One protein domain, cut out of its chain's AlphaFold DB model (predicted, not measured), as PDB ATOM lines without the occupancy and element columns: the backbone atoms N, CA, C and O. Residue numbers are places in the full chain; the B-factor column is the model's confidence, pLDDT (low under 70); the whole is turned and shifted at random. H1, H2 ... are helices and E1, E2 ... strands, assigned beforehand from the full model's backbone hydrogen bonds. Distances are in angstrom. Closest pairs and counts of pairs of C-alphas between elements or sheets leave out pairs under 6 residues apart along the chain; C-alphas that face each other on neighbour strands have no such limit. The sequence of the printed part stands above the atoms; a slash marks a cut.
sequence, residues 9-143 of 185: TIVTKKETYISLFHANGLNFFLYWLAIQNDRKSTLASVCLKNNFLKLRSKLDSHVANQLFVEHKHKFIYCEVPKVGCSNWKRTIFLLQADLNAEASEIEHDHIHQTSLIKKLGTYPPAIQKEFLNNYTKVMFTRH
ATOM      1  N   THR A   9      -3.478 -41.673  51.788       72.44
ATOM      2  CA  THR A   9      -3.177 -42.871  51.023       72.44
ATOM      3  C   THR A   9      -2.655 -42.432  49.662       72.44
ATOM      4  O   THR A   9      -3.372 -41.795  48.890       72.44
ATOM      5  N   ILE A  10      -1.397 -42.759  49.374       72.62
ATOM      6  CA  ILE A  10      -0.741 -42.423  48.109       72.62
ATOM      7  C   ILE A  10      -0.779 -43.665  47.235       72.62
ATOM      8  O   ILE A  10      -0.125 -44.664  47.535       72.62
ATOM      9  N   VAL A  11      -1.511 -43.607  46.131       74.75
ATOM     10  CA  VAL A  11      -1.604 -44.707  45.174       74.75
ATOM     11  C   VAL A  11      -0.754 -44.372  43.955       74.75
ATOM     12  O   VAL A  11      -0.893 -43.317  43.343       74.75
ATOM     13  N   THR A  12       0.171 -45.255  43.599       62.47
ATOM     14  CA  THR A  12       0.962 -45.129  42.370       62.47
ATOM     15  C   THR A  12       0.315 -45.979  41.297       62.47
ATOM     16  O   THR A  12       0.089 -47.167  41.536       62.47
ATOM     17  N   LYS A  13       0.108 -45.422  40.103       51.06
ATOM     18  CA  LYS A  13      -0.191 -46.221  38.910       51.06
ATOM     19  C   LYS A  13       1.091 -46.945  38.479       51.06
ATOM     20  O   LYS A  13       1.769 -46.508  37.561       51.06
ATOM     21  N   LYS A  14       1.502 -47.982  39.211       44.47
ATOM     22  CA  LYS A  14       2.506 -48.933  38.723       44.47
ATOM     23  C   LYS A  14       1.716 -50.103  38.150       44.47
ATOM     24  O   LYS A  14       0.971 -50.748  38.886       44.47
ATOM     25  N   GLU A  15       1.822 -50.303  36.842       38.28
ATOM     26  CA  GLU A  15       1.076 -51.271  36.021       38.28
ATOM     27  C   GLU A  15       1.458 -52.740  36.306       38.28
ATOM     28  O   GLU A  15       1.577 -53.552  35.402       38.28
ATOM     29  N   THR A  16       1.662 -53.118  37.571       38.44
ATOM     30  CA  THR A  16       2.183 -54.450  37.936       38.44
ATOM     31  C   THR A  16       1.408 -55.138  39.064       38.44
ATOM     32  O   THR A  16       1.875 -56.137  39.593       38.44
ATOM     33  N   TYR A  17       0.228 -54.634  39.444       46.62
ATOM     34  CA  TYR A  17      -0.584 -55.240  40.517       46.62
ATOM     35  C   TYR A  17      -1.881 -55.894  40.054       46.62
ATOM     36  O   TYR A  17      -2.455 -56.663  40.817       46.62
ATOM     37  N   ILE A  18      -2.332 -55.650  38.819       46.69
ATOM     38  CA  ILE A  18      -3.567 -56.267  38.306       46.69
ATOM     39  C   ILE A  18      -3.404 -57.794  38.196       46.69
ATOM     40  O   ILE A  18      -4.334 -58.532  38.496       46.69
ATOM     41  N   SER A  19      -2.196 -58.290  37.917       39.72
ATOM     42  CA  SER A  19      -1.883 -59.727  37.905       39.72
ATOM     43  C   SER A  19      -1.845 -60.393  39.294       39.72
ATOM     44  O   SER A  19      -1.854 -61.617  39.369       39.72
ATOM     45  N   LEU A  20      -1.847 -59.625  40.392       44.06
ATOM     46  CA  LEU A  20      -1.924 -60.143  41.770       44.06
ATOM     47  C   LEU A  20      -3.357 -60.183  42.325       44.06
ATOM     48  O   LEU A  20      -3.582 -60.804  43.362       44.06
ATOM     49  N   PHE A  21      -4.339 -59.576  41.642       48.06
ATOM     50  CA  PHE A  21      -5.743 -59.594  42.081       48.06
ATOM     51  C   PHE A  21      -6.337 -61.009  42.143       48.06
ATOM     52  O   PHE A  21      -7.305 -61.229  42.865       48.06
ATOM     53  N   HIS A  22      -5.745 -61.973  41.434       48.91
ATOM     54  CA  HIS A  22      -6.261 -63.336  41.344       48.91
ATOM     55  C   HIS A  22      -5.720 -64.314  42.406       48.91
ATOM     56  O   HIS A  22      -6.154 -65.462  42.433       48.91
ATOM     57  N   ALA A  23      -4.810 -63.902  43.302       49.06
ATOM     58  CA  ALA A  23      -4.203 -64.810  44.281       49.06
ATOM     59  C   ALA A  23      -4.155 -64.200  45.698       49.06
ATOM     60  O   ALA A  23      -3.172 -63.589  46.104       49.06
ATOM     61  N   ASN A  24      -5.216 -64.438  46.479       56.34
ATOM     62  CA  ASN A  24      -5.312 -64.240  47.938       56.34
ATOM     63  C   ASN A  24      -5.319 -62.778  48.449       56.34
ATOM     64  O   ASN A  24      -4.293 -62.211  48.830       56.34
ATOM     65  N   GLY A  25      -6.521 -62.203  48.584       59.00
ATOM     66  CA  GLY A  25      -6.753 -60.813  49.017       59.00
ATOM     67  C   GLY A  25      -6.150 -60.396  50.374       59.00
ATOM     68  O   GLY A  25      -5.816 -59.225  50.548       59.00
ATOM     69  N   LEU A  26      -5.929 -61.328  51.310       65.00
ATOM     70  CA  LEU A  26      -5.261 -61.054  52.597       65.00
ATOM     71  C   LEU A  26      -3.779 -60.678  52.426       65.00
ATOM     72  O   LEU A  26      -3.310 -59.723  53.047       65.00
ATOM     73  N   ASN A  27      -3.056 -61.365  51.535       74.31
ATOM     74  CA  ASN A  27      -1.654 -61.046  51.241       74.31
ATOM     75  C   ASN A  27      -1.531 -59.699  50.526       74.31
ATOM     76  O   ASN A  27      -0.621 -58.923  50.815       74.31
ATOM     77  N   PHE A  28      -2.483 -59.385  49.644       77.69
ATOM     78  CA  PHE A  28      -2.524 -58.097  48.961       77.69
ATOM     79  C   PHE A  28      -2.747 -56.930  49.929       77.69
ATOM     80  O   PHE A  28      -2.025 -55.936  49.857       77.69
ATOM     81  N   PHE A  29      -3.706 -57.041  50.854       77.44
ATOM     82  CA  PHE A  29      -3.986 -55.970  51.813       77.44
ATOM     83  C   PHE A  29      -2.782 -55.682  52.719       77.44
ATOM     84  O   PHE A  29      -2.400 -54.523  52.880       77.44
ATOM     85  N   LEU A  30      -2.145 -56.726  53.262       83.19
ATOM     86  CA  LEU A  30      -0.947 -56.583  54.095       83.19
ATOM     87  C   LEU A  30       0.216 -55.959  53.316       83.19
ATOM     88  O   LEU A  30       0.880 -55.047  53.809       83.19
ATOM     89  N   TYR A  31       0.422 -56.399  52.075       85.38
ATOM     90  CA  TYR A  31       1.445 -55.850  51.194       85.38
ATOM     91  C   TYR A  31       1.198 -54.370  50.865       85.38
ATOM     92  O   TYR A  31       2.092 -53.527  50.979       85.38
ATOM     93  N   TRP A  32      -0.037 -54.027  50.505       83.00
ATOM     94  CA  TRP A  32      -0.439 -52.651  50.253       83.00
ATOM     95  C   TRP A  32      -0.239 -51.777  51.494       83.00
ATOM     96  O   TRP A  32       0.311 -50.679  51.387       83.00
ATOM     97  N   LEU A  33      -0.627 -52.272  52.672       86.00
ATOM     98  CA  LEU A  33      -0.472 -51.563  53.939       86.00
ATOM     99  C   LEU A  33       1.006 -51.290  54.242       86.00
ATOM    100  O   LEU A  33       1.349 -50.171  54.628       86.00
ATOM    101  N   ALA A  34       1.886 -52.266  53.995       88.31
ATOM    102  CA  ALA A  34       3.329 -52.097  54.132       88.31
ATOM    103  C   ALA A  34       3.862 -50.975  53.220       88.31
ATOM    104  O   ALA A  34       4.554 -50.076  53.700       88.31
ATOM    105  N   ILE A  35       3.459 -50.949  51.942       86.62
ATOM    106  CA  ILE A  35       3.825 -49.868  51.007       86.62
ATOM    107  C   ILE A  35       3.317 -48.507  51.491       86.62
ATOM    108  O   ILE A  35       4.035 -47.508  51.413       86.62
ATOM    109  N   GLN A  36       2.069 -48.426  51.958       86.44
ATOM    110  CA  GLN A  36       1.520 -47.159  52.442       86.44
ATOM    111  C   GLN A  36       2.272 -46.656  53.674       86.44
ATOM    112  O   GLN A  36       2.531 -45.457  53.780       86.44
ATOM    113  N   ASN A  37       2.641 -47.553  54.588       89.81
ATOM    114  CA  ASN A  37       3.406 -47.205  55.780       89.81
ATOM    115  C   ASN A  37       4.806 -46.693  55.423       89.81
ATOM    116  O   ASN A  37       5.211 -45.649  55.935       89.81
ATOM    117  N   ASP A  38       5.497 -47.357  54.495       90.12
ATOM    118  CA  ASP A  38       6.803 -46.919  53.992       90.12
ATOM    119  C   ASP A  38       6.738 -45.523  53.345       90.12
ATOM    120  O   ASP A  38       7.484 -44.609  53.712       90.12
ATOM    121  N   ARG A  39       5.750 -45.297  52.468       86.81
ATOM    122  CA  ARG A  39       5.511 -43.985  51.839       86.81
ATOM    123  C   ARG A  39       5.256 -42.889  52.863       86.81
ATOM    124  O   ARG A  39       5.791 -41.791  52.733       86.81
ATOM    125  N   LYS A  40       4.443 -43.175  53.880       86.31
ATOM    126  CA  LYS A  40       4.127 -42.226  54.957       86.31
ATOM    127  C   LYS A  40       5.354 -41.918  55.809       86.31
ATOM    128  O   LYS A  40       5.557 -40.759  56.158       86.31
ATOM    129  N   SER A  41       6.171 -42.927  56.113       91.19
ATOM    130  CA  SER A  41       7.429 -42.764  56.847       91.19
ATOM    131  C   SER A  41       8.411 -41.881  56.073       91.19
ATOM    132  O   SER A  41       8.911 -40.887  56.601       91.19
ATOM    133  N   THR A  42       8.590 -42.169  54.782       90.50
ATOM    134  CA  THR A  42       9.435 -41.381  53.876       90.50
ATOM    135  C   THR A  42       8.941 -39.942  53.746       90.50
ATOM    136  O   THR A  42       9.721 -38.998  53.842       90.50
ATOM    137  N   LEU A  43       7.632 -39.736  53.570       87.06
ATOM    138  CA  LEU A  43       7.067 -38.390  53.496       87.06
ATOM    139  C   LEU A  43       7.303 -37.614  54.799       87.06
ATOM    140  O   LEU A  43       7.707 -36.454  54.757       87.06
ATOM    141  N   ALA A  44       7.085 -38.251  55.951       87.38
ATOM    142  CA  ALA A  44       7.310 -37.625  57.248       87.38
ATOM    143  C   ALA A  44       8.781 -37.220  57.439       87.38
ATOM    144  O   ALA A  44       9.045 -36.090  57.854       87.38
ATOM    145  N   SER A  45       9.733 -38.092  57.087       91.94
ATOM    146  CA  SER A  45      11.166 -37.807  57.226       91.94
ATOM    147  C   SER A  45      11.623 -36.663  56.315       91.94
ATOM    148  O   SER A  45      12.345 -35.770  56.760       91.94
ATOM    149  N   VAL A  46      11.145 -36.619  55.068       90.44
ATOM    150  CA  VAL A  46      11.445 -35.535  54.119       90.44
ATOM    151  C   VAL A  46      10.832 -34.210  54.575       90.44
ATOM    152  O   VAL A  46      11.499 -33.176  54.514       90.44
ATOM    153  N   CYS A  47       9.584 -34.216  55.052       86.81
ATOM    154  CA  CYS A  47       8.926 -33.008  55.550       86.81
ATOM    155  C   CYS A  47       9.621 -32.438  56.791       86.81
ATOM    156  O   CYS A  47       9.762 -31.219  56.891       86.81
ATOM    157  N   LEU A  48      10.077 -33.304  57.704       88.69
ATOM    158  CA  LEU A  48      10.882 -32.912  58.864       88.69
ATOM    159  C   LEU A  48      12.211 -32.296  58.424       88.69
ATOM    160  O   LEU A  48      12.528 -31.178  58.818       88.69
ATOM    161  N   LYS A  49      12.950 -32.985  57.546       92.00
ATOM    162  CA  LYS A  49      14.267 -32.544  57.065       92.00
ATOM    163  C   LYS A  49      14.234 -31.169  56.390       92.00
ATOM    164  O   LYS A  49      15.187 -30.408  56.512       92.00
ATOM    165  N   ASN A  50      13.153 -30.855  55.678       88.25
ATOM    166  CA  ASN A  50      13.010 -29.607  54.924       88.25
ATOM    167  C   ASN A  50      12.174 -28.534  55.647       88.25
ATOM    168  O   ASN A  50      11.824 -27.527  55.037       88.25
ATOM    169  N   ASN A  51      11.825 -28.730  56.926       84.06
ATOM    170  CA  ASN A  51      10.983 -27.805  57.699       84.06
ATOM    171  C   ASN A  51       9.625 -27.483  57.033       84.06
ATOM    172  O   ASN A  51       9.083 -26.384  57.179       84.06
ATOM    173  N   PHE A  52       9.041 -28.450  56.315       79.75
ATOM    174  CA  PHE A  52       7.730 -28.299  55.671       79.75
ATOM    175  C   PHE A  52       6.553 -28.482  56.637       79.75
ATOM    176  O   PHE A  52       5.421 -28.156  56.290       79.75
ATOM    177  N   LEU A  53       6.798 -28.940  57.868       70.00
ATOM    178  CA  LEU A  53       5.776 -29.120  58.905       70.00
ATOM    179  C   LEU A  53       5.364 -27.805  59.591       70.00
ATOM    180  O   LEU A  53       5.235 -27.741  60.812       70.00
ATOM    181  N   LYS A  54       5.129 -26.739  58.821       66.12
ATOM    182  CA  LYS A  54       4.511 -25.530  59.374       66.12
ATOM    183  C   LYS A  54       3.040 -25.821  59.647       66.12
ATOM    184  O   LYS A  54       2.249 -25.955  58.714       66.12
ATOM    185  N   LEU A  55       2.672 -25.896  60.924       58.66
ATOM    186  CA  LEU A  55       1.278 -25.970  61.346       58.66
ATOM    187  C   LEU A  55       0.596 -24.646  60.978       58.66
ATOM    188  O   LEU A  55       0.678 -23.661  61.709       58.66
ATOM    189  N   ARG A  56      -0.033 -24.581  59.802       64.50
ATOM    190  CA  ARG A  56      -0.894 -23.445  59.467       64.50
ATOM    191  C   ARG A  56      -2.185 -23.589  60.267       64.50
ATOM    192  O   ARG A  56      -2.830 -24.631  60.221       64.50
ATOM    193  N   SER A  57      -2.568 -22.531  60.979       66.31
ATOM    194  CA  SER A  57      -3.830 -22.463  61.733       66.31
ATOM    195  C   SER A  57      -5.063 -22.614  60.836       66.31
ATOM    196  O   SER A  57      -6.129 -23.010  61.304       66.31
ATOM    197  N   LYS A  58      -4.910 -22.323  59.541       76.19
ATOM    198  CA  LYS A  58      -5.954 -22.400  58.525       76.19
ATOM    199  C   LYS A  58      -5.468 -23.193  57.315       76.19
ATOM    200  O   LYS A  58      -4.334 -23.014  56.865       76.19
ATOM    201  N   LEU A  59      -6.346 -24.042  56.779       83.69
ATOM    202  CA  LEU A  59      -6.113 -24.723  55.512       83.69
ATOM    203  C   LEU A  59      -5.990 -23.688  54.390       83.69
ATOM    204  O   LEU A  59      -6.803 -22.770  54.274       83.69
ATOM    205  N   ASP A  60      -4.954 -23.841  53.577       88.19
ATOM    206  CA  ASP A  60      -4.737 -23.009  52.402       88.19
ATOM    207  C   ASP A  60      -5.899 -23.180  51.407       88.19
ATOM    208  O   ASP A  60      -6.305 -24.306  51.113       88.19
ATOM    209  N   SER A  61      -6.460 -22.075  50.904       88.69
ATOM    210  CA  SER A  61      -7.637 -22.118  50.024       88.69
ATOM    211  C   SER A  61      -7.345 -22.815  48.696       88.69
ATOM    212  O   SER A  61      -8.217 -23.496  48.157       88.69
ATOM    213  N   HIS A  62      -6.116 -22.703  48.185       88.75
ATOM    214  CA  HIS A  62      -5.702 -23.401  46.978       88.75
ATOM    215  C   HIS A  62      -5.658 -24.913  47.220       88.75
ATOM    216  O   HIS A  62      -6.180 -25.673  46.406       88.75
ATOM    217  N   VAL A  63      -5.136 -25.346  48.372       89.81
ATOM    218  CA  VAL A  63      -5.159 -26.764  48.775       89.81
ATOM    219  C   VAL A  63      -6.594 -27.255  48.961       89.81
ATOM    220  O   VAL A  63      -6.956 -28.293  48.416       89.81
ATOM    221  N   ALA A  64      -7.447 -26.502  49.659       92.94
ATOM    222  CA  ALA A  64      -8.849 -26.868  49.873       92.94
ATOM    223  C   ALA A  64      -9.621 -27.061  48.551       92.94
ATOM    224  O   ALA A  64     -10.506 -27.912  48.460       92.94
ATOM    225  N   ASN A  65      -9.261 -26.303  47.513       92.62
ATOM    226  CA  ASN A  65      -9.870 -26.370  46.184       92.62
ATOM    227  C   ASN A  65      -9.322 -27.491  45.280       92.62
ATOM    228  O   ASN A  65      -9.868 -27.695  44.189       92.62
ATOM    229  N   GLN A  66      -8.283 -28.209  45.719       93.62
ATOM    230  CA  GLN A  66      -7.794 -29.446  45.090       93.62
ATOM    231  C   GLN A  66      -8.437 -30.705  45.689       93.62
ATOM    232  O   GLN A  66      -8.276 -31.798  45.150       93.62
ATOM    233  N   LEU A  67      -9.147 -30.574  46.811       95.25
ATOM    234  CA  LEU A  67      -9.732 -31.692  47.541       95.25
ATOM    235  C   LEU A  67     -11.209 -31.842  47.173       95.25
ATOM    236  O   LEU A  67     -11.998 -30.942  47.437       95.25
ATOM    237  N   PHE A  68     -11.586 -32.979  46.600       95.44
ATOM    238  CA  PHE A  68     -12.973 -33.367  46.339       95.44
ATOM    239  C   PHE A  68     -13.478 -34.262  47.462       95.44
ATOM    240  O   PHE A  68     -12.767 -35.167  47.900       95.44
ATOM    241  N   VAL A  69     -14.691 -34.002  47.938       95.00
ATOM    242  CA  VAL A  69     -15.286 -34.717  49.067       95.00
ATOM    243  C   VAL A  69     -16.307 -35.718  48.547       95.00
ATOM    244  O   VAL A  69     -17.244 -35.352  47.839       95.00
ATOM    245  N   GLU A  70     -16.134 -36.981  48.923       93.62
ATOM    246  CA  GLU A  70     -17.092 -38.051  48.674       93.62
ATOM    247  C   GLU A  70     -17.658 -38.510  50.028       93.62
ATOM    248  O   GLU A  70     -16.949 -39.046  50.885       93.62
ATOM    249  N   HIS A  71     -18.934 -38.200  50.259       93.19
ATOM    250  CA  HIS A  71     -19.581 -38.394  51.554       93.19
ATOM    251  C   HIS A  71     -20.018 -39.835  51.796       93.19
ATOM    252  O   HIS A  71     -19.956 -40.292  52.939       93.19
ATOM    253  N   LYS A  72     -20.442 -40.551  50.752       92.38
ATOM    254  CA  LYS A  72     -21.057 -41.873  50.881       92.38
ATOM    255  C   LYS A  72     -20.067 -42.904  51.423       92.38
ATOM    256  O   LYS A  72     -20.389 -43.649  52.345       92.38
ATOM    257  N   HIS A  73     -18.842 -42.886  50.917       92.44
ATOM    258  CA  HIS A  73     -17.752 -43.786  51.289       92.44
ATOM    259  C   HIS A  73     -16.707 -43.097  52.183       92.44
ATOM    260  O   HIS A  73     -15.675 -43.689  52.501       92.44
ATOM    261  N   LYS A  74     -16.970 -41.855  52.615       93.81
ATOM    262  CA  LYS A  74     -16.154 -41.079  53.564       93.81
ATOM    263  C   LYS A  74     -14.683 -40.963  53.157       93.81
ATOM    264  O   LYS A  74     -13.775 -41.234  53.952       93.81
ATOM    265  N   PHE A  75     -14.429 -40.517  51.928       94.12
ATOM    266  CA  PHE A  75     -13.072 -40.205  51.481       94.12
ATOM    267  C   PHE A  75     -12.958 -38.823  50.836       94.12
ATOM    268  O   PHE A  75     -13.925 -38.217  50.381       94.12
ATOM    269  N   ILE A  76     -11.735 -38.303  50.839       95.62
ATOM    270  CA  ILE A  76     -11.346 -37.047  50.214       95.62
ATOM    271  C   ILE A  76     -10.329 -37.377  49.129       95.62
ATOM    272  O   ILE A  76      -9.266 -37.924  49.422       95.62
ATOM    273  N   TYR A  77     -10.631 -37.018  47.888       95.38
ATOM    274  CA  TYR A  77      -9.727 -37.170  46.756       95.38
ATOM    275  C   TYR A  77      -8.941 -35.880  46.511       95.38
ATOM    276  O   TYR A  77      -9.522 -34.838  46.224       95.38
ATOM    277  N   CYS A  78      -7.614 -35.952  46.600       94.75
ATOM    278  CA  CYS A  78      -6.730 -34.867  46.188       94.75
ATOM    279  C   CYS A  78      -6.437 -34.972  44.690       94.75
ATOM    280  O   CYS A  78      -5.767 -35.907  44.234       94.75
ATOM    281  N   GLU A  79      -6.939 -34.005  43.925       93.56
ATOM    282  CA  GLU A  79      -6.677 -33.909  42.499       93.56
ATOM    283  C   GLU A  79      -5.218 -33.527  42.247       93.56
ATOM    284  O   GLU A  79      -4.764 -32.429  42.562       93.56
ATOM    285  N   VAL A  80      -4.496 -34.438  41.596       92.44
ATOM    286  CA  VAL A  80      -3.157 -34.179  41.071       92.44
ATOM    287  C   VAL A  80      -3.244 -34.157  39.543       92.44
ATOM    288  O   VAL A  80      -3.670 -35.145  38.941       92.44
ATOM    289  N   PRO A  81      -2.836 -33.073  38.869       92.12
ATOM    290  CA  PRO A  81      -2.900 -33.009  37.415       92.12
ATOM    291  C   PRO A  81      -2.116 -34.138  36.730       92.12
ATOM    292  O   PRO A  81      -1.021 -34.513  37.154       92.12
ATOM    293  N   LYS A  82      -2.678 -34.657  35.631       92.12
ATOM    294  CA  LYS A  82      -2.056 -35.645  34.720       92.12
ATOM    295  C   LYS A  82      -1.693 -37.003  35.348       92.12
ATOM    296  O   LYS A  82      -0.874 -37.744  34.806       92.12
ATOM    297  N   VAL A  83      -2.357 -37.375  36.444       91.00
ATOM    298  CA  VAL A  83      -2.298 -38.737  37.024       91.00
ATOM    299  C   VAL A  83      -3.554 -39.572  36.722       91.00
ATOM    300  O   VAL A  83      -3.756 -40.620  37.325       91.00
ATOM    301  N   GLY A  84      -4.406 -39.106  35.799       90.06
ATOM    302  CA  GLY A  84      -5.733 -39.680  35.535       90.06
ATOM    303  C   GLY A  84      -6.866 -38.993  36.306       90.06
ATOM    304  O   GLY A  84      -7.856 -39.637  36.638       90.06
ATOM    305  N   CYS A  85      -6.724 -37.699  36.616       89.81
ATOM    306  CA  CYS A  85      -7.677 -36.958  37.444       89.81
ATOM    307  C   CYS A  85      -9.098 -36.890  36.868       89.81
ATOM    308  O   CYS A  85     -10.048 -37.045  37.629       89.81
ATOM    309  N   SER A  86      -9.269 -36.751  35.548       90.75
ATOM    310  CA  SER A  86     -10.599 -36.791  34.920       90.75
ATOM    311  C   SER A  86     -11.290 -38.132  35.165       90.75
ATOM    312  O   SER A  86     -12.458 -38.159  35.529       90.75
ATOM    313  N   ASN A  87     -10.554 -39.244  35.059       91.88
ATOM    314  CA  ASN A  87     -11.114 -40.572  35.297       91.88
ATOM    315  C   ASN A  87     -11.548 -40.747  36.757       91.88
ATOM    316  O   ASN A  87     -12.644 -41.223  37.014       91.88
ATOM    317  N   TRP A  88     -10.733 -40.282  37.709       92.00
ATOM    318  CA  TRP A  88     -11.095 -40.315  39.129       92.00
ATOM    319  C   TRP A  88     -12.298 -39.441  39.463       92.00
ATOM    320  O   TRP A  88     -13.128 -39.856  40.264       92.00
ATOM    321  N   LYS A  89     -12.443 -38.272  38.829       92.50
ATOM    322  CA  LYS A  89     -13.665 -37.473  38.977       92.50
ATOM    323  C   LYS A  89     -14.890 -38.231  38.472       92.50
ATOM    324  O   LYS A  89     -15.890 -38.264  39.176       92.50
ATOM    325  N   ARG A  90     -14.799 -38.893  37.313       93.69
ATOM    326  CA  ARG A  90     -15.892 -39.717  36.766       93.69
ATOM    327  C   ARG A  90     -16.242 -40.870  37.701       93.69
ATOM    328  O   ARG A  90     -17.410 -41.065  38.000       93.69
ATOM    329  N   THR A  91     -15.245 -41.563  38.247       92.31
ATOM    330  CA  THR A  91     -15.465 -42.604  39.263       92.31
ATOM    331  C   THR A  91     -16.157 -42.048  40.506       92.31
ATOM    332  O   THR A  91     -17.119 -42.643  40.971       92.31
ATOM    333  N   ILE A  92     -15.720 -40.901  41.035       92.62
ATOM    334  CA  ILE A  92     -16.372 -40.263  42.192       92.62
ATOM    335  C   ILE A  92     -17.826 -39.917  41.873       92.62
ATOM    336  O   ILE A  92     -18.702 -40.173  42.689       92.62
ATOM    337  N   PHE A  93     -18.085 -39.373  40.686       92.31
ATOM    338  CA  PHE A  93     -19.435 -39.064  40.233       92.31
ATOM    339  C   PHE A  93     -20.325 -40.314  40.175       92.31
ATOM    340  O   PHE A  93     -21.416 -40.306  40.736       92.31
ATOM    341  N   LEU A  94     -19.839 -41.406  39.575       91.75
ATOM    342  CA  LEU A  94     -20.562 -42.683  39.521       91.75
ATOM    343  C   LEU A  94     -20.854 -43.232  40.923       91.75
ATOM    344  O   LEU A  94     -21.976 -43.649  41.192       91.75
ATOM    345  N   LEU A  95     -19.872 -43.167  41.830       90.19
ATOM    346  CA  LEU A  95     -20.017 -43.596  43.225       90.19
ATOM    347  C   LEU A  95     -21.034 -42.757  44.010       90.19
ATOM    348  O   LEU A  95     -21.671 -43.274  44.922       90.19
ATOM    349  N   GLN A  96     -21.167 -41.466  43.694       89.62
ATOM    350  CA  GLN A  96     -22.154 -40.581  44.321       89.62
ATOM    351  C   GLN A  96     -23.568 -40.817  43.784       89.62
ATOM    352  O   GLN A  96     -24.531 -40.661  44.530       89.62
ATOM    353  N   ALA A  97     -23.683 -41.160  42.500       87.62
ATOM    354  CA  ALA A  97     -24.952 -41.341  41.806       87.62
ATOM    355  C   ALA A  97     -25.462 -42.795  41.804       87.62
ATOM    356  O   ALA A  97     -26.541 -43.046  41.276       87.62
ATOM    357  N   ASP A  98     -24.703 -43.741  42.370       86.94
ATOM    358  CA  ASP A  98     -25.011 -45.180  42.356       86.94
ATOM    359  C   ASP A  98     -25.269 -45.742  40.957       86.94
ATOM    360  O   ASP A  98     -26.137 -46.588  40.735       86.94
ATOM    361  N   LEU A  99     -24.489 -45.251  39.995       88.56
ATOM    362  CA  LEU A  99     -24.603 -45.644  38.602       88.56
ATOM    363  C   LEU A  99     -23.667 -46.812  38.296       88.56
ATOM    364  O   LEU A  99     -22.454 -46.727  38.487       88.56
ATOM    365  N   ASN A 100     -24.242 -47.870  37.733       85.69
ATOM    366  CA  ASN A 100     -23.505 -48.999  37.175       85.69
ATOM    367  C   ASN A 100     -23.161 -48.711  35.707       85.69
ATOM    368  O   ASN A 100     -23.760 -49.286  34.803       85.69
ATOM    369  N   ALA A 101     -22.234 -47.781  35.487       87.50
ATOM    370  CA  ALA A 101     -21.712 -47.421  34.170       87.50
ATOM    371  C   ALA A 101     -20.183 -47.356  34.215       87.50
ATOM    372  O   ALA A 101     -19.596 -47.148  35.283       87.50
ATOM    373  N   GLU A 102     -19.522 -47.508  33.069       86.50
ATOM    374  CA  GLU A 102     -18.071 -47.355  33.012       86.50
ATOM    375  C   GLU A 102     -17.660 -45.884  33.107       86.50
ATOM    376  O   GLU A 102     -18.274 -44.983  32.532       86.50
ATOM    377  N   ALA A 103     -16.535 -45.619  33.773       85.69
ATOM    378  CA  ALA A 103     -16.009 -44.257  33.874       85.69
ATOM    379  C   ALA A 103     -15.670 -43.653  32.499       85.69
ATOM    380  O   ALA A 103     -15.582 -42.439  32.383       85.69
ATOM    381  N   SER A 104     -15.463 -44.455  31.454       86.44
ATOM    382  CA  SER A 104     -15.254 -43.962  30.088       86.44
ATOM    383  C   SER A 104     -16.519 -43.428  29.416       86.44
ATOM    384  O   SER A 104     -16.393 -42.666  28.464       86.44
ATOM    385  N   GLU A 105     -17.706 -43.804  29.898       86.75
ATOM    386  CA  GLU A 105     -18.992 -43.402  29.312       86.75
ATOM    387  C   GLU A 105     -19.373 -41.960  29.666       86.75
ATOM    388  O   GLU A 105     -20.140 -41.322  28.951       86.75
ATOM    389  N   ILE A 106     -18.807 -41.406  30.744       87.00
ATOM    390  CA  ILE A 106     -19.047 -40.013  31.125       87.00
ATOM    391  C   ILE A 106     -18.176 -39.086  30.279       87.00
ATOM    392  O   ILE A 106     -16.943 -39.184  30.260       87.00
ATOM    393  N   GLU A 107     -18.818 -38.113  29.638       88.25
ATOM    394  CA  GLU A 107     -18.157 -37.113  28.809       88.25
ATOM    395  C   GLU A 107     -17.060 -36.347  29.575       88.25
ATOM    396  O   GLU A 107     -17.131 -36.110  30.786       88.25
ATOM    397  N   HIS A 108     -15.981 -35.995  28.872       83.50
ATOM    398  CA  HIS A 108     -14.847 -35.281  29.461       83.50
ATOM    399  C   HIS A 108     -15.229 -33.892  29.970       83.50
ATOM    400  O   HIS A 108     -14.949 -33.564  31.122       83.50
ATOM    401  N   ASP A 109     -15.910 -33.095  29.157       85.00
ATOM    402  CA  ASP A 109     -16.177 -31.703  29.511       85.00
ATOM    403  C   ASP A 109     -17.219 -31.600  30.627       85.00
ATOM    404  O   ASP A 109     -17.047 -30.821  31.570       85.00
ATOM    405  N   HIS A 110     -18.215 -32.490  30.612       86.50
ATOM    406  CA  HIS A 110     -19.216 -32.596  31.670       86.50
ATOM    407  C   HIS A 110     -18.582 -32.777  33.058       86.50
ATOM    408  O   HIS A 110     -18.920 -32.062  34.004       86.50
ATOM    409  N   ILE A 111     -17.609 -33.689  33.195       88.62
ATOM    410  CA  ILE A 111     -16.998 -33.962  34.502       88.62
ATOM    411  C   ILE A 111     -16.109 -32.813  35.004       88.62
ATOM    412  O   ILE A 111     -15.851 -32.686  36.203       88.62
ATOM    413  N   HIS A 112     -15.627 -31.962  34.100       84.56
ATOM    414  CA  HIS A 112     -14.838 -30.789  34.460       84.56
ATOM    415  C   HIS A 112     -15.701 -29.592  34.879       84.56
ATOM    416  O   HIS A 112     -15.219 -28.757  35.646       84.56
ATOM    417  N   GLN A 113     -16.957 -29.539  34.428       84.31
ATOM    418  CA  GLN A 113     -17.886 -28.432  34.681       84.31
ATOM    419  C   GLN A 113     -18.933 -28.741  35.761       84.31
ATOM    420  O   GLN A 113     -19.556 -27.823  36.292       84.31
ATOM    421  N   THR A 114     -19.129 -30.015  36.111       84.75
ATOM    422  CA  THR A 114     -20.140 -30.414  37.093       84.75
ATOM    423  C   THR A 114     -19.896 -29.812  38.482       84.75
ATOM    424  O   THR A 114     -18.783 -29.823  39.014       84.75
ATOM    425  N   SER A 115     -20.968 -29.318  39.105       84.75
ATOM    426  CA  SER A 115     -20.988 -28.831  40.492       84.75
ATOM    427  C   SER A 115     -21.373 -29.916  41.505       84.75
ATOM    428  O   SER A 115     -21.391 -29.660  42.711       84.75
ATOM    429  N   LEU A 116     -21.674 -31.128  41.026       86.56
ATOM    430  CA  LEU A 116     -22.154 -32.238  41.850       86.56
ATOM    431  C   LEU A 116     -21.049 -32.793  42.757       86.56
ATOM    432  O   LEU A 116     -21.306 -33.130  43.913       86.56
ATOM    433  N   ILE A 117     -19.799 -32.787  42.282       89.56
ATOM    434  CA  ILE A 117     -18.650 -33.173  43.100       89.56
ATOM    435  C   ILE A 117     -18.154 -31.955  43.881       89.56
ATOM    436  O   ILE A 117     -17.432 -31.097  43.364       89.56
ATOM    437  N   LYS A 118     -18.522 -31.885  45.159       93.94
ATOM    438  CA  LYS A 118     -18.161 -30.758  46.021       93.94
ATOM    439  C   LYS A 118     -16.682 -30.773  46.394       93.94
ATOM    440  O   LYS A 118     -16.095 -31.812  46.706       93.94
ATOM    441  N   LYS A 119     -16.083 -29.584  46.403       94.81
ATOM    442  CA  LYS A 119     -14.712 -29.364  46.875       94.81
ATOM    443  C   LYS A 119     -14.709 -29.063  48.367       94.81
ATOM    444  O   LYS A 119     -15.615 -28.408  48.864       94.81
ATOM    445  N   LEU A 120     -13.657 -29.442  49.085       95.56
ATOM    446  CA  LEU A 120     -13.528 -29.145  50.513       95.56
ATOM    447  C   LEU A 120     -13.589 -27.633  50.784       95.56
ATOM    448  O   LEU A 120     -14.181 -27.200  51.770       95.56
ATOM    449  N   GLY A 121     -13.039 -26.825  49.873       94.31
ATOM    450  CA  GLY A 121     -13.069 -25.363  49.951       94.31
ATOM    451  C   GLY A 121     -14.467 -24.734  49.986       94.31
ATOM    452  O   GLY A 121     -14.584 -23.597  50.434       94.31
ATOM    453  N   THR A 122     -15.526 -25.450  49.582       94.69
ATOM    454  CA  THR A 122     -16.907 -24.931  49.633       94.69
ATOM    455  C   THR A 122     -17.543 -25.035  51.020       94.69
ATOM    456  O   THR A 122     -18.630 -24.504  51.228       94.69
ATOM    457  N   TYR A 123     -16.909 -25.735  51.966       94.81
ATOM    458  CA  TYR A 123     -17.438 -25.937  53.317       94.81
ATOM    459  C   TYR A 123     -16.841 -24.932  54.315       94.81
ATOM    460  O   TYR A 123     -15.705 -24.493  54.133       94.81
ATOM    461  N   PRO A 124     -17.543 -24.588  55.411       94.06
ATOM    462  CA  PRO A 124     -16.983 -23.760  56.478       94.06
ATOM    463  C   PRO A 124     -15.751 -24.407  57.144       94.06
ATOM    464  O   PRO A 124     -15.703 -25.634  57.252       94.06
ATOM    465  N   PRO A 125     -14.784 -23.632  57.675       92.00
ATOM    466  CA  PRO A 125     -13.531 -24.171  58.224       92.00
ATOM    467  C   PRO A 125     -13.689 -25.257  59.300       92.00
ATOM    468  O   PRO A 125     -12.895 -26.195  59.340       92.00
ATOM    469  N   ALA A 126     -14.715 -25.160  60.153       91.69
ATOM    470  CA  ALA A 126     -14.999 -26.176  61.171       91.69
ATOM    471  C   ALA A 126     -15.339 -27.538  60.536       91.69
ATOM    472  O   ALA A 126     -14.769 -28.557  60.917       91.69
ATOM    473  N   ILE A 127     -16.184 -27.523  59.502       94.88
ATOM    474  CA  ILE A 127     -16.582 -28.710  58.737       94.88
ATOM    475  C   ILE A 127     -15.406 -29.251  57.915       94.88
ATOM    476  O   ILE A 127     -15.192 -30.460  57.856       94.88
ATOM    477  N   GLN A 128     -14.578 -28.372  57.338       94.12
ATOM    478  CA  GLN A 128     -13.361 -28.806  56.642       94.12
ATOM    479  C   GLN A 128     -12.443 -29.611  57.569       94.12
ATOM    480  O   GLN A 128     -11.933 -30.661  57.177       94.12
ATOM    481  N   LYS A 129     -12.245 -29.134  58.805       91.75
ATOM    482  CA  LYS A 129     -11.434 -29.817  59.817       91.75
ATOM    483  C   LYS A 129     -12.039 -31.165  60.210       91.75
ATOM    484  O   LYS A 129     -11.304 -32.141  60.321       91.75
ATOM    485  N   GLU A 130     -13.357 -31.227  60.380       94.00
ATOM    486  CA  GLU A 130     -14.063 -32.475  60.666       94.00
ATOM    487  C   GLU A 130     -13.824 -33.518  59.566       94.00
ATOM    488  O   GLU A 130     -13.395 -34.636  59.853       94.00
ATOM    489  N   PHE A 131     -14.015 -33.146  58.297       95.06
ATOM    490  CA  PHE A 131     -13.794 -34.064  57.180       95.06
ATOM    491  C   PHE A 131     -12.328 -34.482  57.081       95.06
ATOM    492  O   PHE A 131     -12.032 -35.664  56.931       95.06
ATOM    493  N   LEU A 132     -11.390 -33.545  57.236       91.81
ATOM    494  CA  LEU A 132      -9.962 -33.859  57.230       91.81
ATOM    495  C   LEU A 132      -9.544 -34.806  58.354       91.81
ATOM    496  O   LEU A 132      -8.558 -35.518  58.173       91.81
ATOM    497  N   ASN A 133     -10.260 -34.848  59.474       91.06
ATOM    498  CA  ASN A 133      -9.978 -35.778  60.562       91.06
ATOM    499  C   ASN A 133     -10.641 -37.142  60.332       91.06
ATOM    500  O   ASN A 133      -9.995 -38.170  60.515       91.06
ATOM    501  N   ASN A 134     -11.890 -37.146  59.864       93.69
ATOM    502  CA  ASN A 134     -12.736 -38.339  59.864       93.69
ATOM    503  C   ASN A 134     -12.749 -39.110  58.536       93.69
ATOM    504  O   ASN A 134     -13.177 -40.260  58.506       93.69
ATOM    505  N   TYR A 135     -12.325 -38.492  57.432       94.75
ATOM    506  CA  TYR A 135     -12.409 -39.095  56.102       94.75
ATOM    507  C   TYR A 135     -11.054 -39.666  55.695       94.75
ATOM    508  O   TYR A 135      -9.993 -39.165  56.078       94.75
ATOM    509  N   THR A 136     -11.073 -40.697  54.854       92.56
ATOM    510  CA  THR A 136      -9.848 -41.239  54.260       92.56
ATOM    511  C   THR A 136      -9.342 -40.284  53.186       92.56
ATOM    512  O   THR A 136     -10.050 -39.987  52.235       92.56
ATOM    513  N   LYS A 137      -8.107 -39.794  53.291       92.25
ATOM    514  CA  LYS A 137      -7.505 -38.953  52.246       92.25
ATOM    515  C   LYS A 137      -6.853 -39.854  51.200       92.25
ATOM    516  O   LYS A 137      -6.066 -40.720  51.569       92.25
ATOM    517  N   VAL A 138      -7.132 -39.645  49.919       92.38
ATOM    518  CA  VAL A 138      -6.581 -40.437  48.812       92.38
ATOM    519  C   VAL A 138      -5.985 -39.509  47.764       92.38
ATOM    520  O   VAL A 138      -6.593 -38.517  47.368       92.38
ATOM    521  N   MET A 139      -4.788 -39.840  47.291       90.75
ATOM    522  CA  MET A 139      -4.156 -39.168  46.163       90.75
ATOM    523  C   MET A 139      -3.490 -40.179  45.245       90.75
ATOM    524  O   MET A 139      -3.001 -41.221  45.685       90.75
ATOM    525  N   PHE A 140      -3.422 -39.834  43.964       89.88
ATOM    526  CA  PHE A 140      -2.770 -40.659  42.960       89.88
ATOM    527  C   PHE A 140      -1.503 -39.981  42.470       89.88
ATOM    528  O   PHE A 140      -1.412 -38.759  42.361       89.88
ATOM    529  N   THR A 141      -0.500 -40.796  42.190       88.06
ATOM    530  CA  THR A 141       0.812 -40.353  41.734       88.06
ATOM    531  C   THR A 141       1.216 -41.127  40.493       88.06
ATOM    532  O   THR A 141       0.817 -42.274  40.269       88.06
ATOM    533  N   ARG A 142       2.024 -40.460  39.677       86.56
ATOM    534  CA  ARG A 142       2.617 -40.976  38.450       86.56
ATOM    535  C   ARG A 142       4.093 -40.605  38.443       86.56
ATOM    536  O   ARG A 142       4.472 -39.632  39.099       86.56
ATOM    537  N   HIS A 143       4.908 -41.357  37.707       88.06
ATOM    538  CA  HIS A 143       6.311 -41.017  37.526       88.06
ATOM    539  C   HIS A 143       6.454 -39.550  37.057       88.06
ATOM    540  O   HIS A 143       5.762 -39.161  36.107       88.06
TER     541      HIS A 143
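AT A GLANCE: This is residues 9 to 143 of the 185 residues of the protein "Carbohydrate sulfotransferase" of Aquila chrysaetos chrysaetos (UniProt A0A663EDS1). A small, twisted four-strand sheet has H3 over one face and H5 over the other, while the long helix H1 runs like a bar past its E1 edge, with residues 21 to 27 and 45 to 51 sticking out. H4 packs on H3, away from the sheet. The printed part has 135 residues, with five named helices and four named strands in the order E1 H1 H2 E2 E3 H3 H4 H5 E4; the mixed sheet runs E1 E4 E3 E2, and the class is mixed, helices and strands. It is only just compact, close to loose, with a radius of gyration of the C-alphas of 16.6 A and spans of 41 by 37 by 26 A.

HOW THE PARTS SIT: Edge strand E1, residues 9 to 12, is parallel to E4, residues 136 to 141, with N 9 and O 137 within hydrogen-bond range at 2.8 A. H1, residues 25 to 49, only grazes the sheet with residues 32 to 40; the closest C-alphas of E1 and H1, Thr 9 and Gln 36, are 6.5 A apart. H2, residues 61 to 64, is not on the sheet. E2, residues 67 to 70, and E3, residues 75 to 78, form an antiparallel hairpin, N 68 to O 77 2.8 A; E3 is parallel to E4, N 76 to O 136 2.8 A. H3, residues 85 to 97, is over E3 and E2 at a height over the sheet of 10.1 A. H4, residues 108 to 113, touches H3 at its residues 86 to 90 alone, closest C-alphas Arg 90 and Ile 111, 6.3 A. H5, residues 125 to 134, is on the opposite face from H3, at a height of 10.6 A. E3, H3 H4 H5 and E4 form a strand-helix-strand unit, parallel neighbour strands with helices between. Each O i to N i+4 pair is within hydrogen-bond range in H1, H3, H4 and H5; H2 is too short for one.

IN THESE COORDINATES: E1 begins at C-alpha 9 (-3.177, -42.871, 51.023), and E4, 16.5 A long, ends at C-alpha 141 (0.812, -40.353, 41.734). H1 measures 36.1 A, H3 18.3 A and H5 14.3 A.

THE WHOLE: The C-alphas farthest apart, Ala 23 and Ser 57, are 45.8 A apart. The printed part has no cut. The links E1 to H1, H1 to H2 and H4 to H5 are long. Residues 12 to 26 and 54 to 57 have pLDDT under 70.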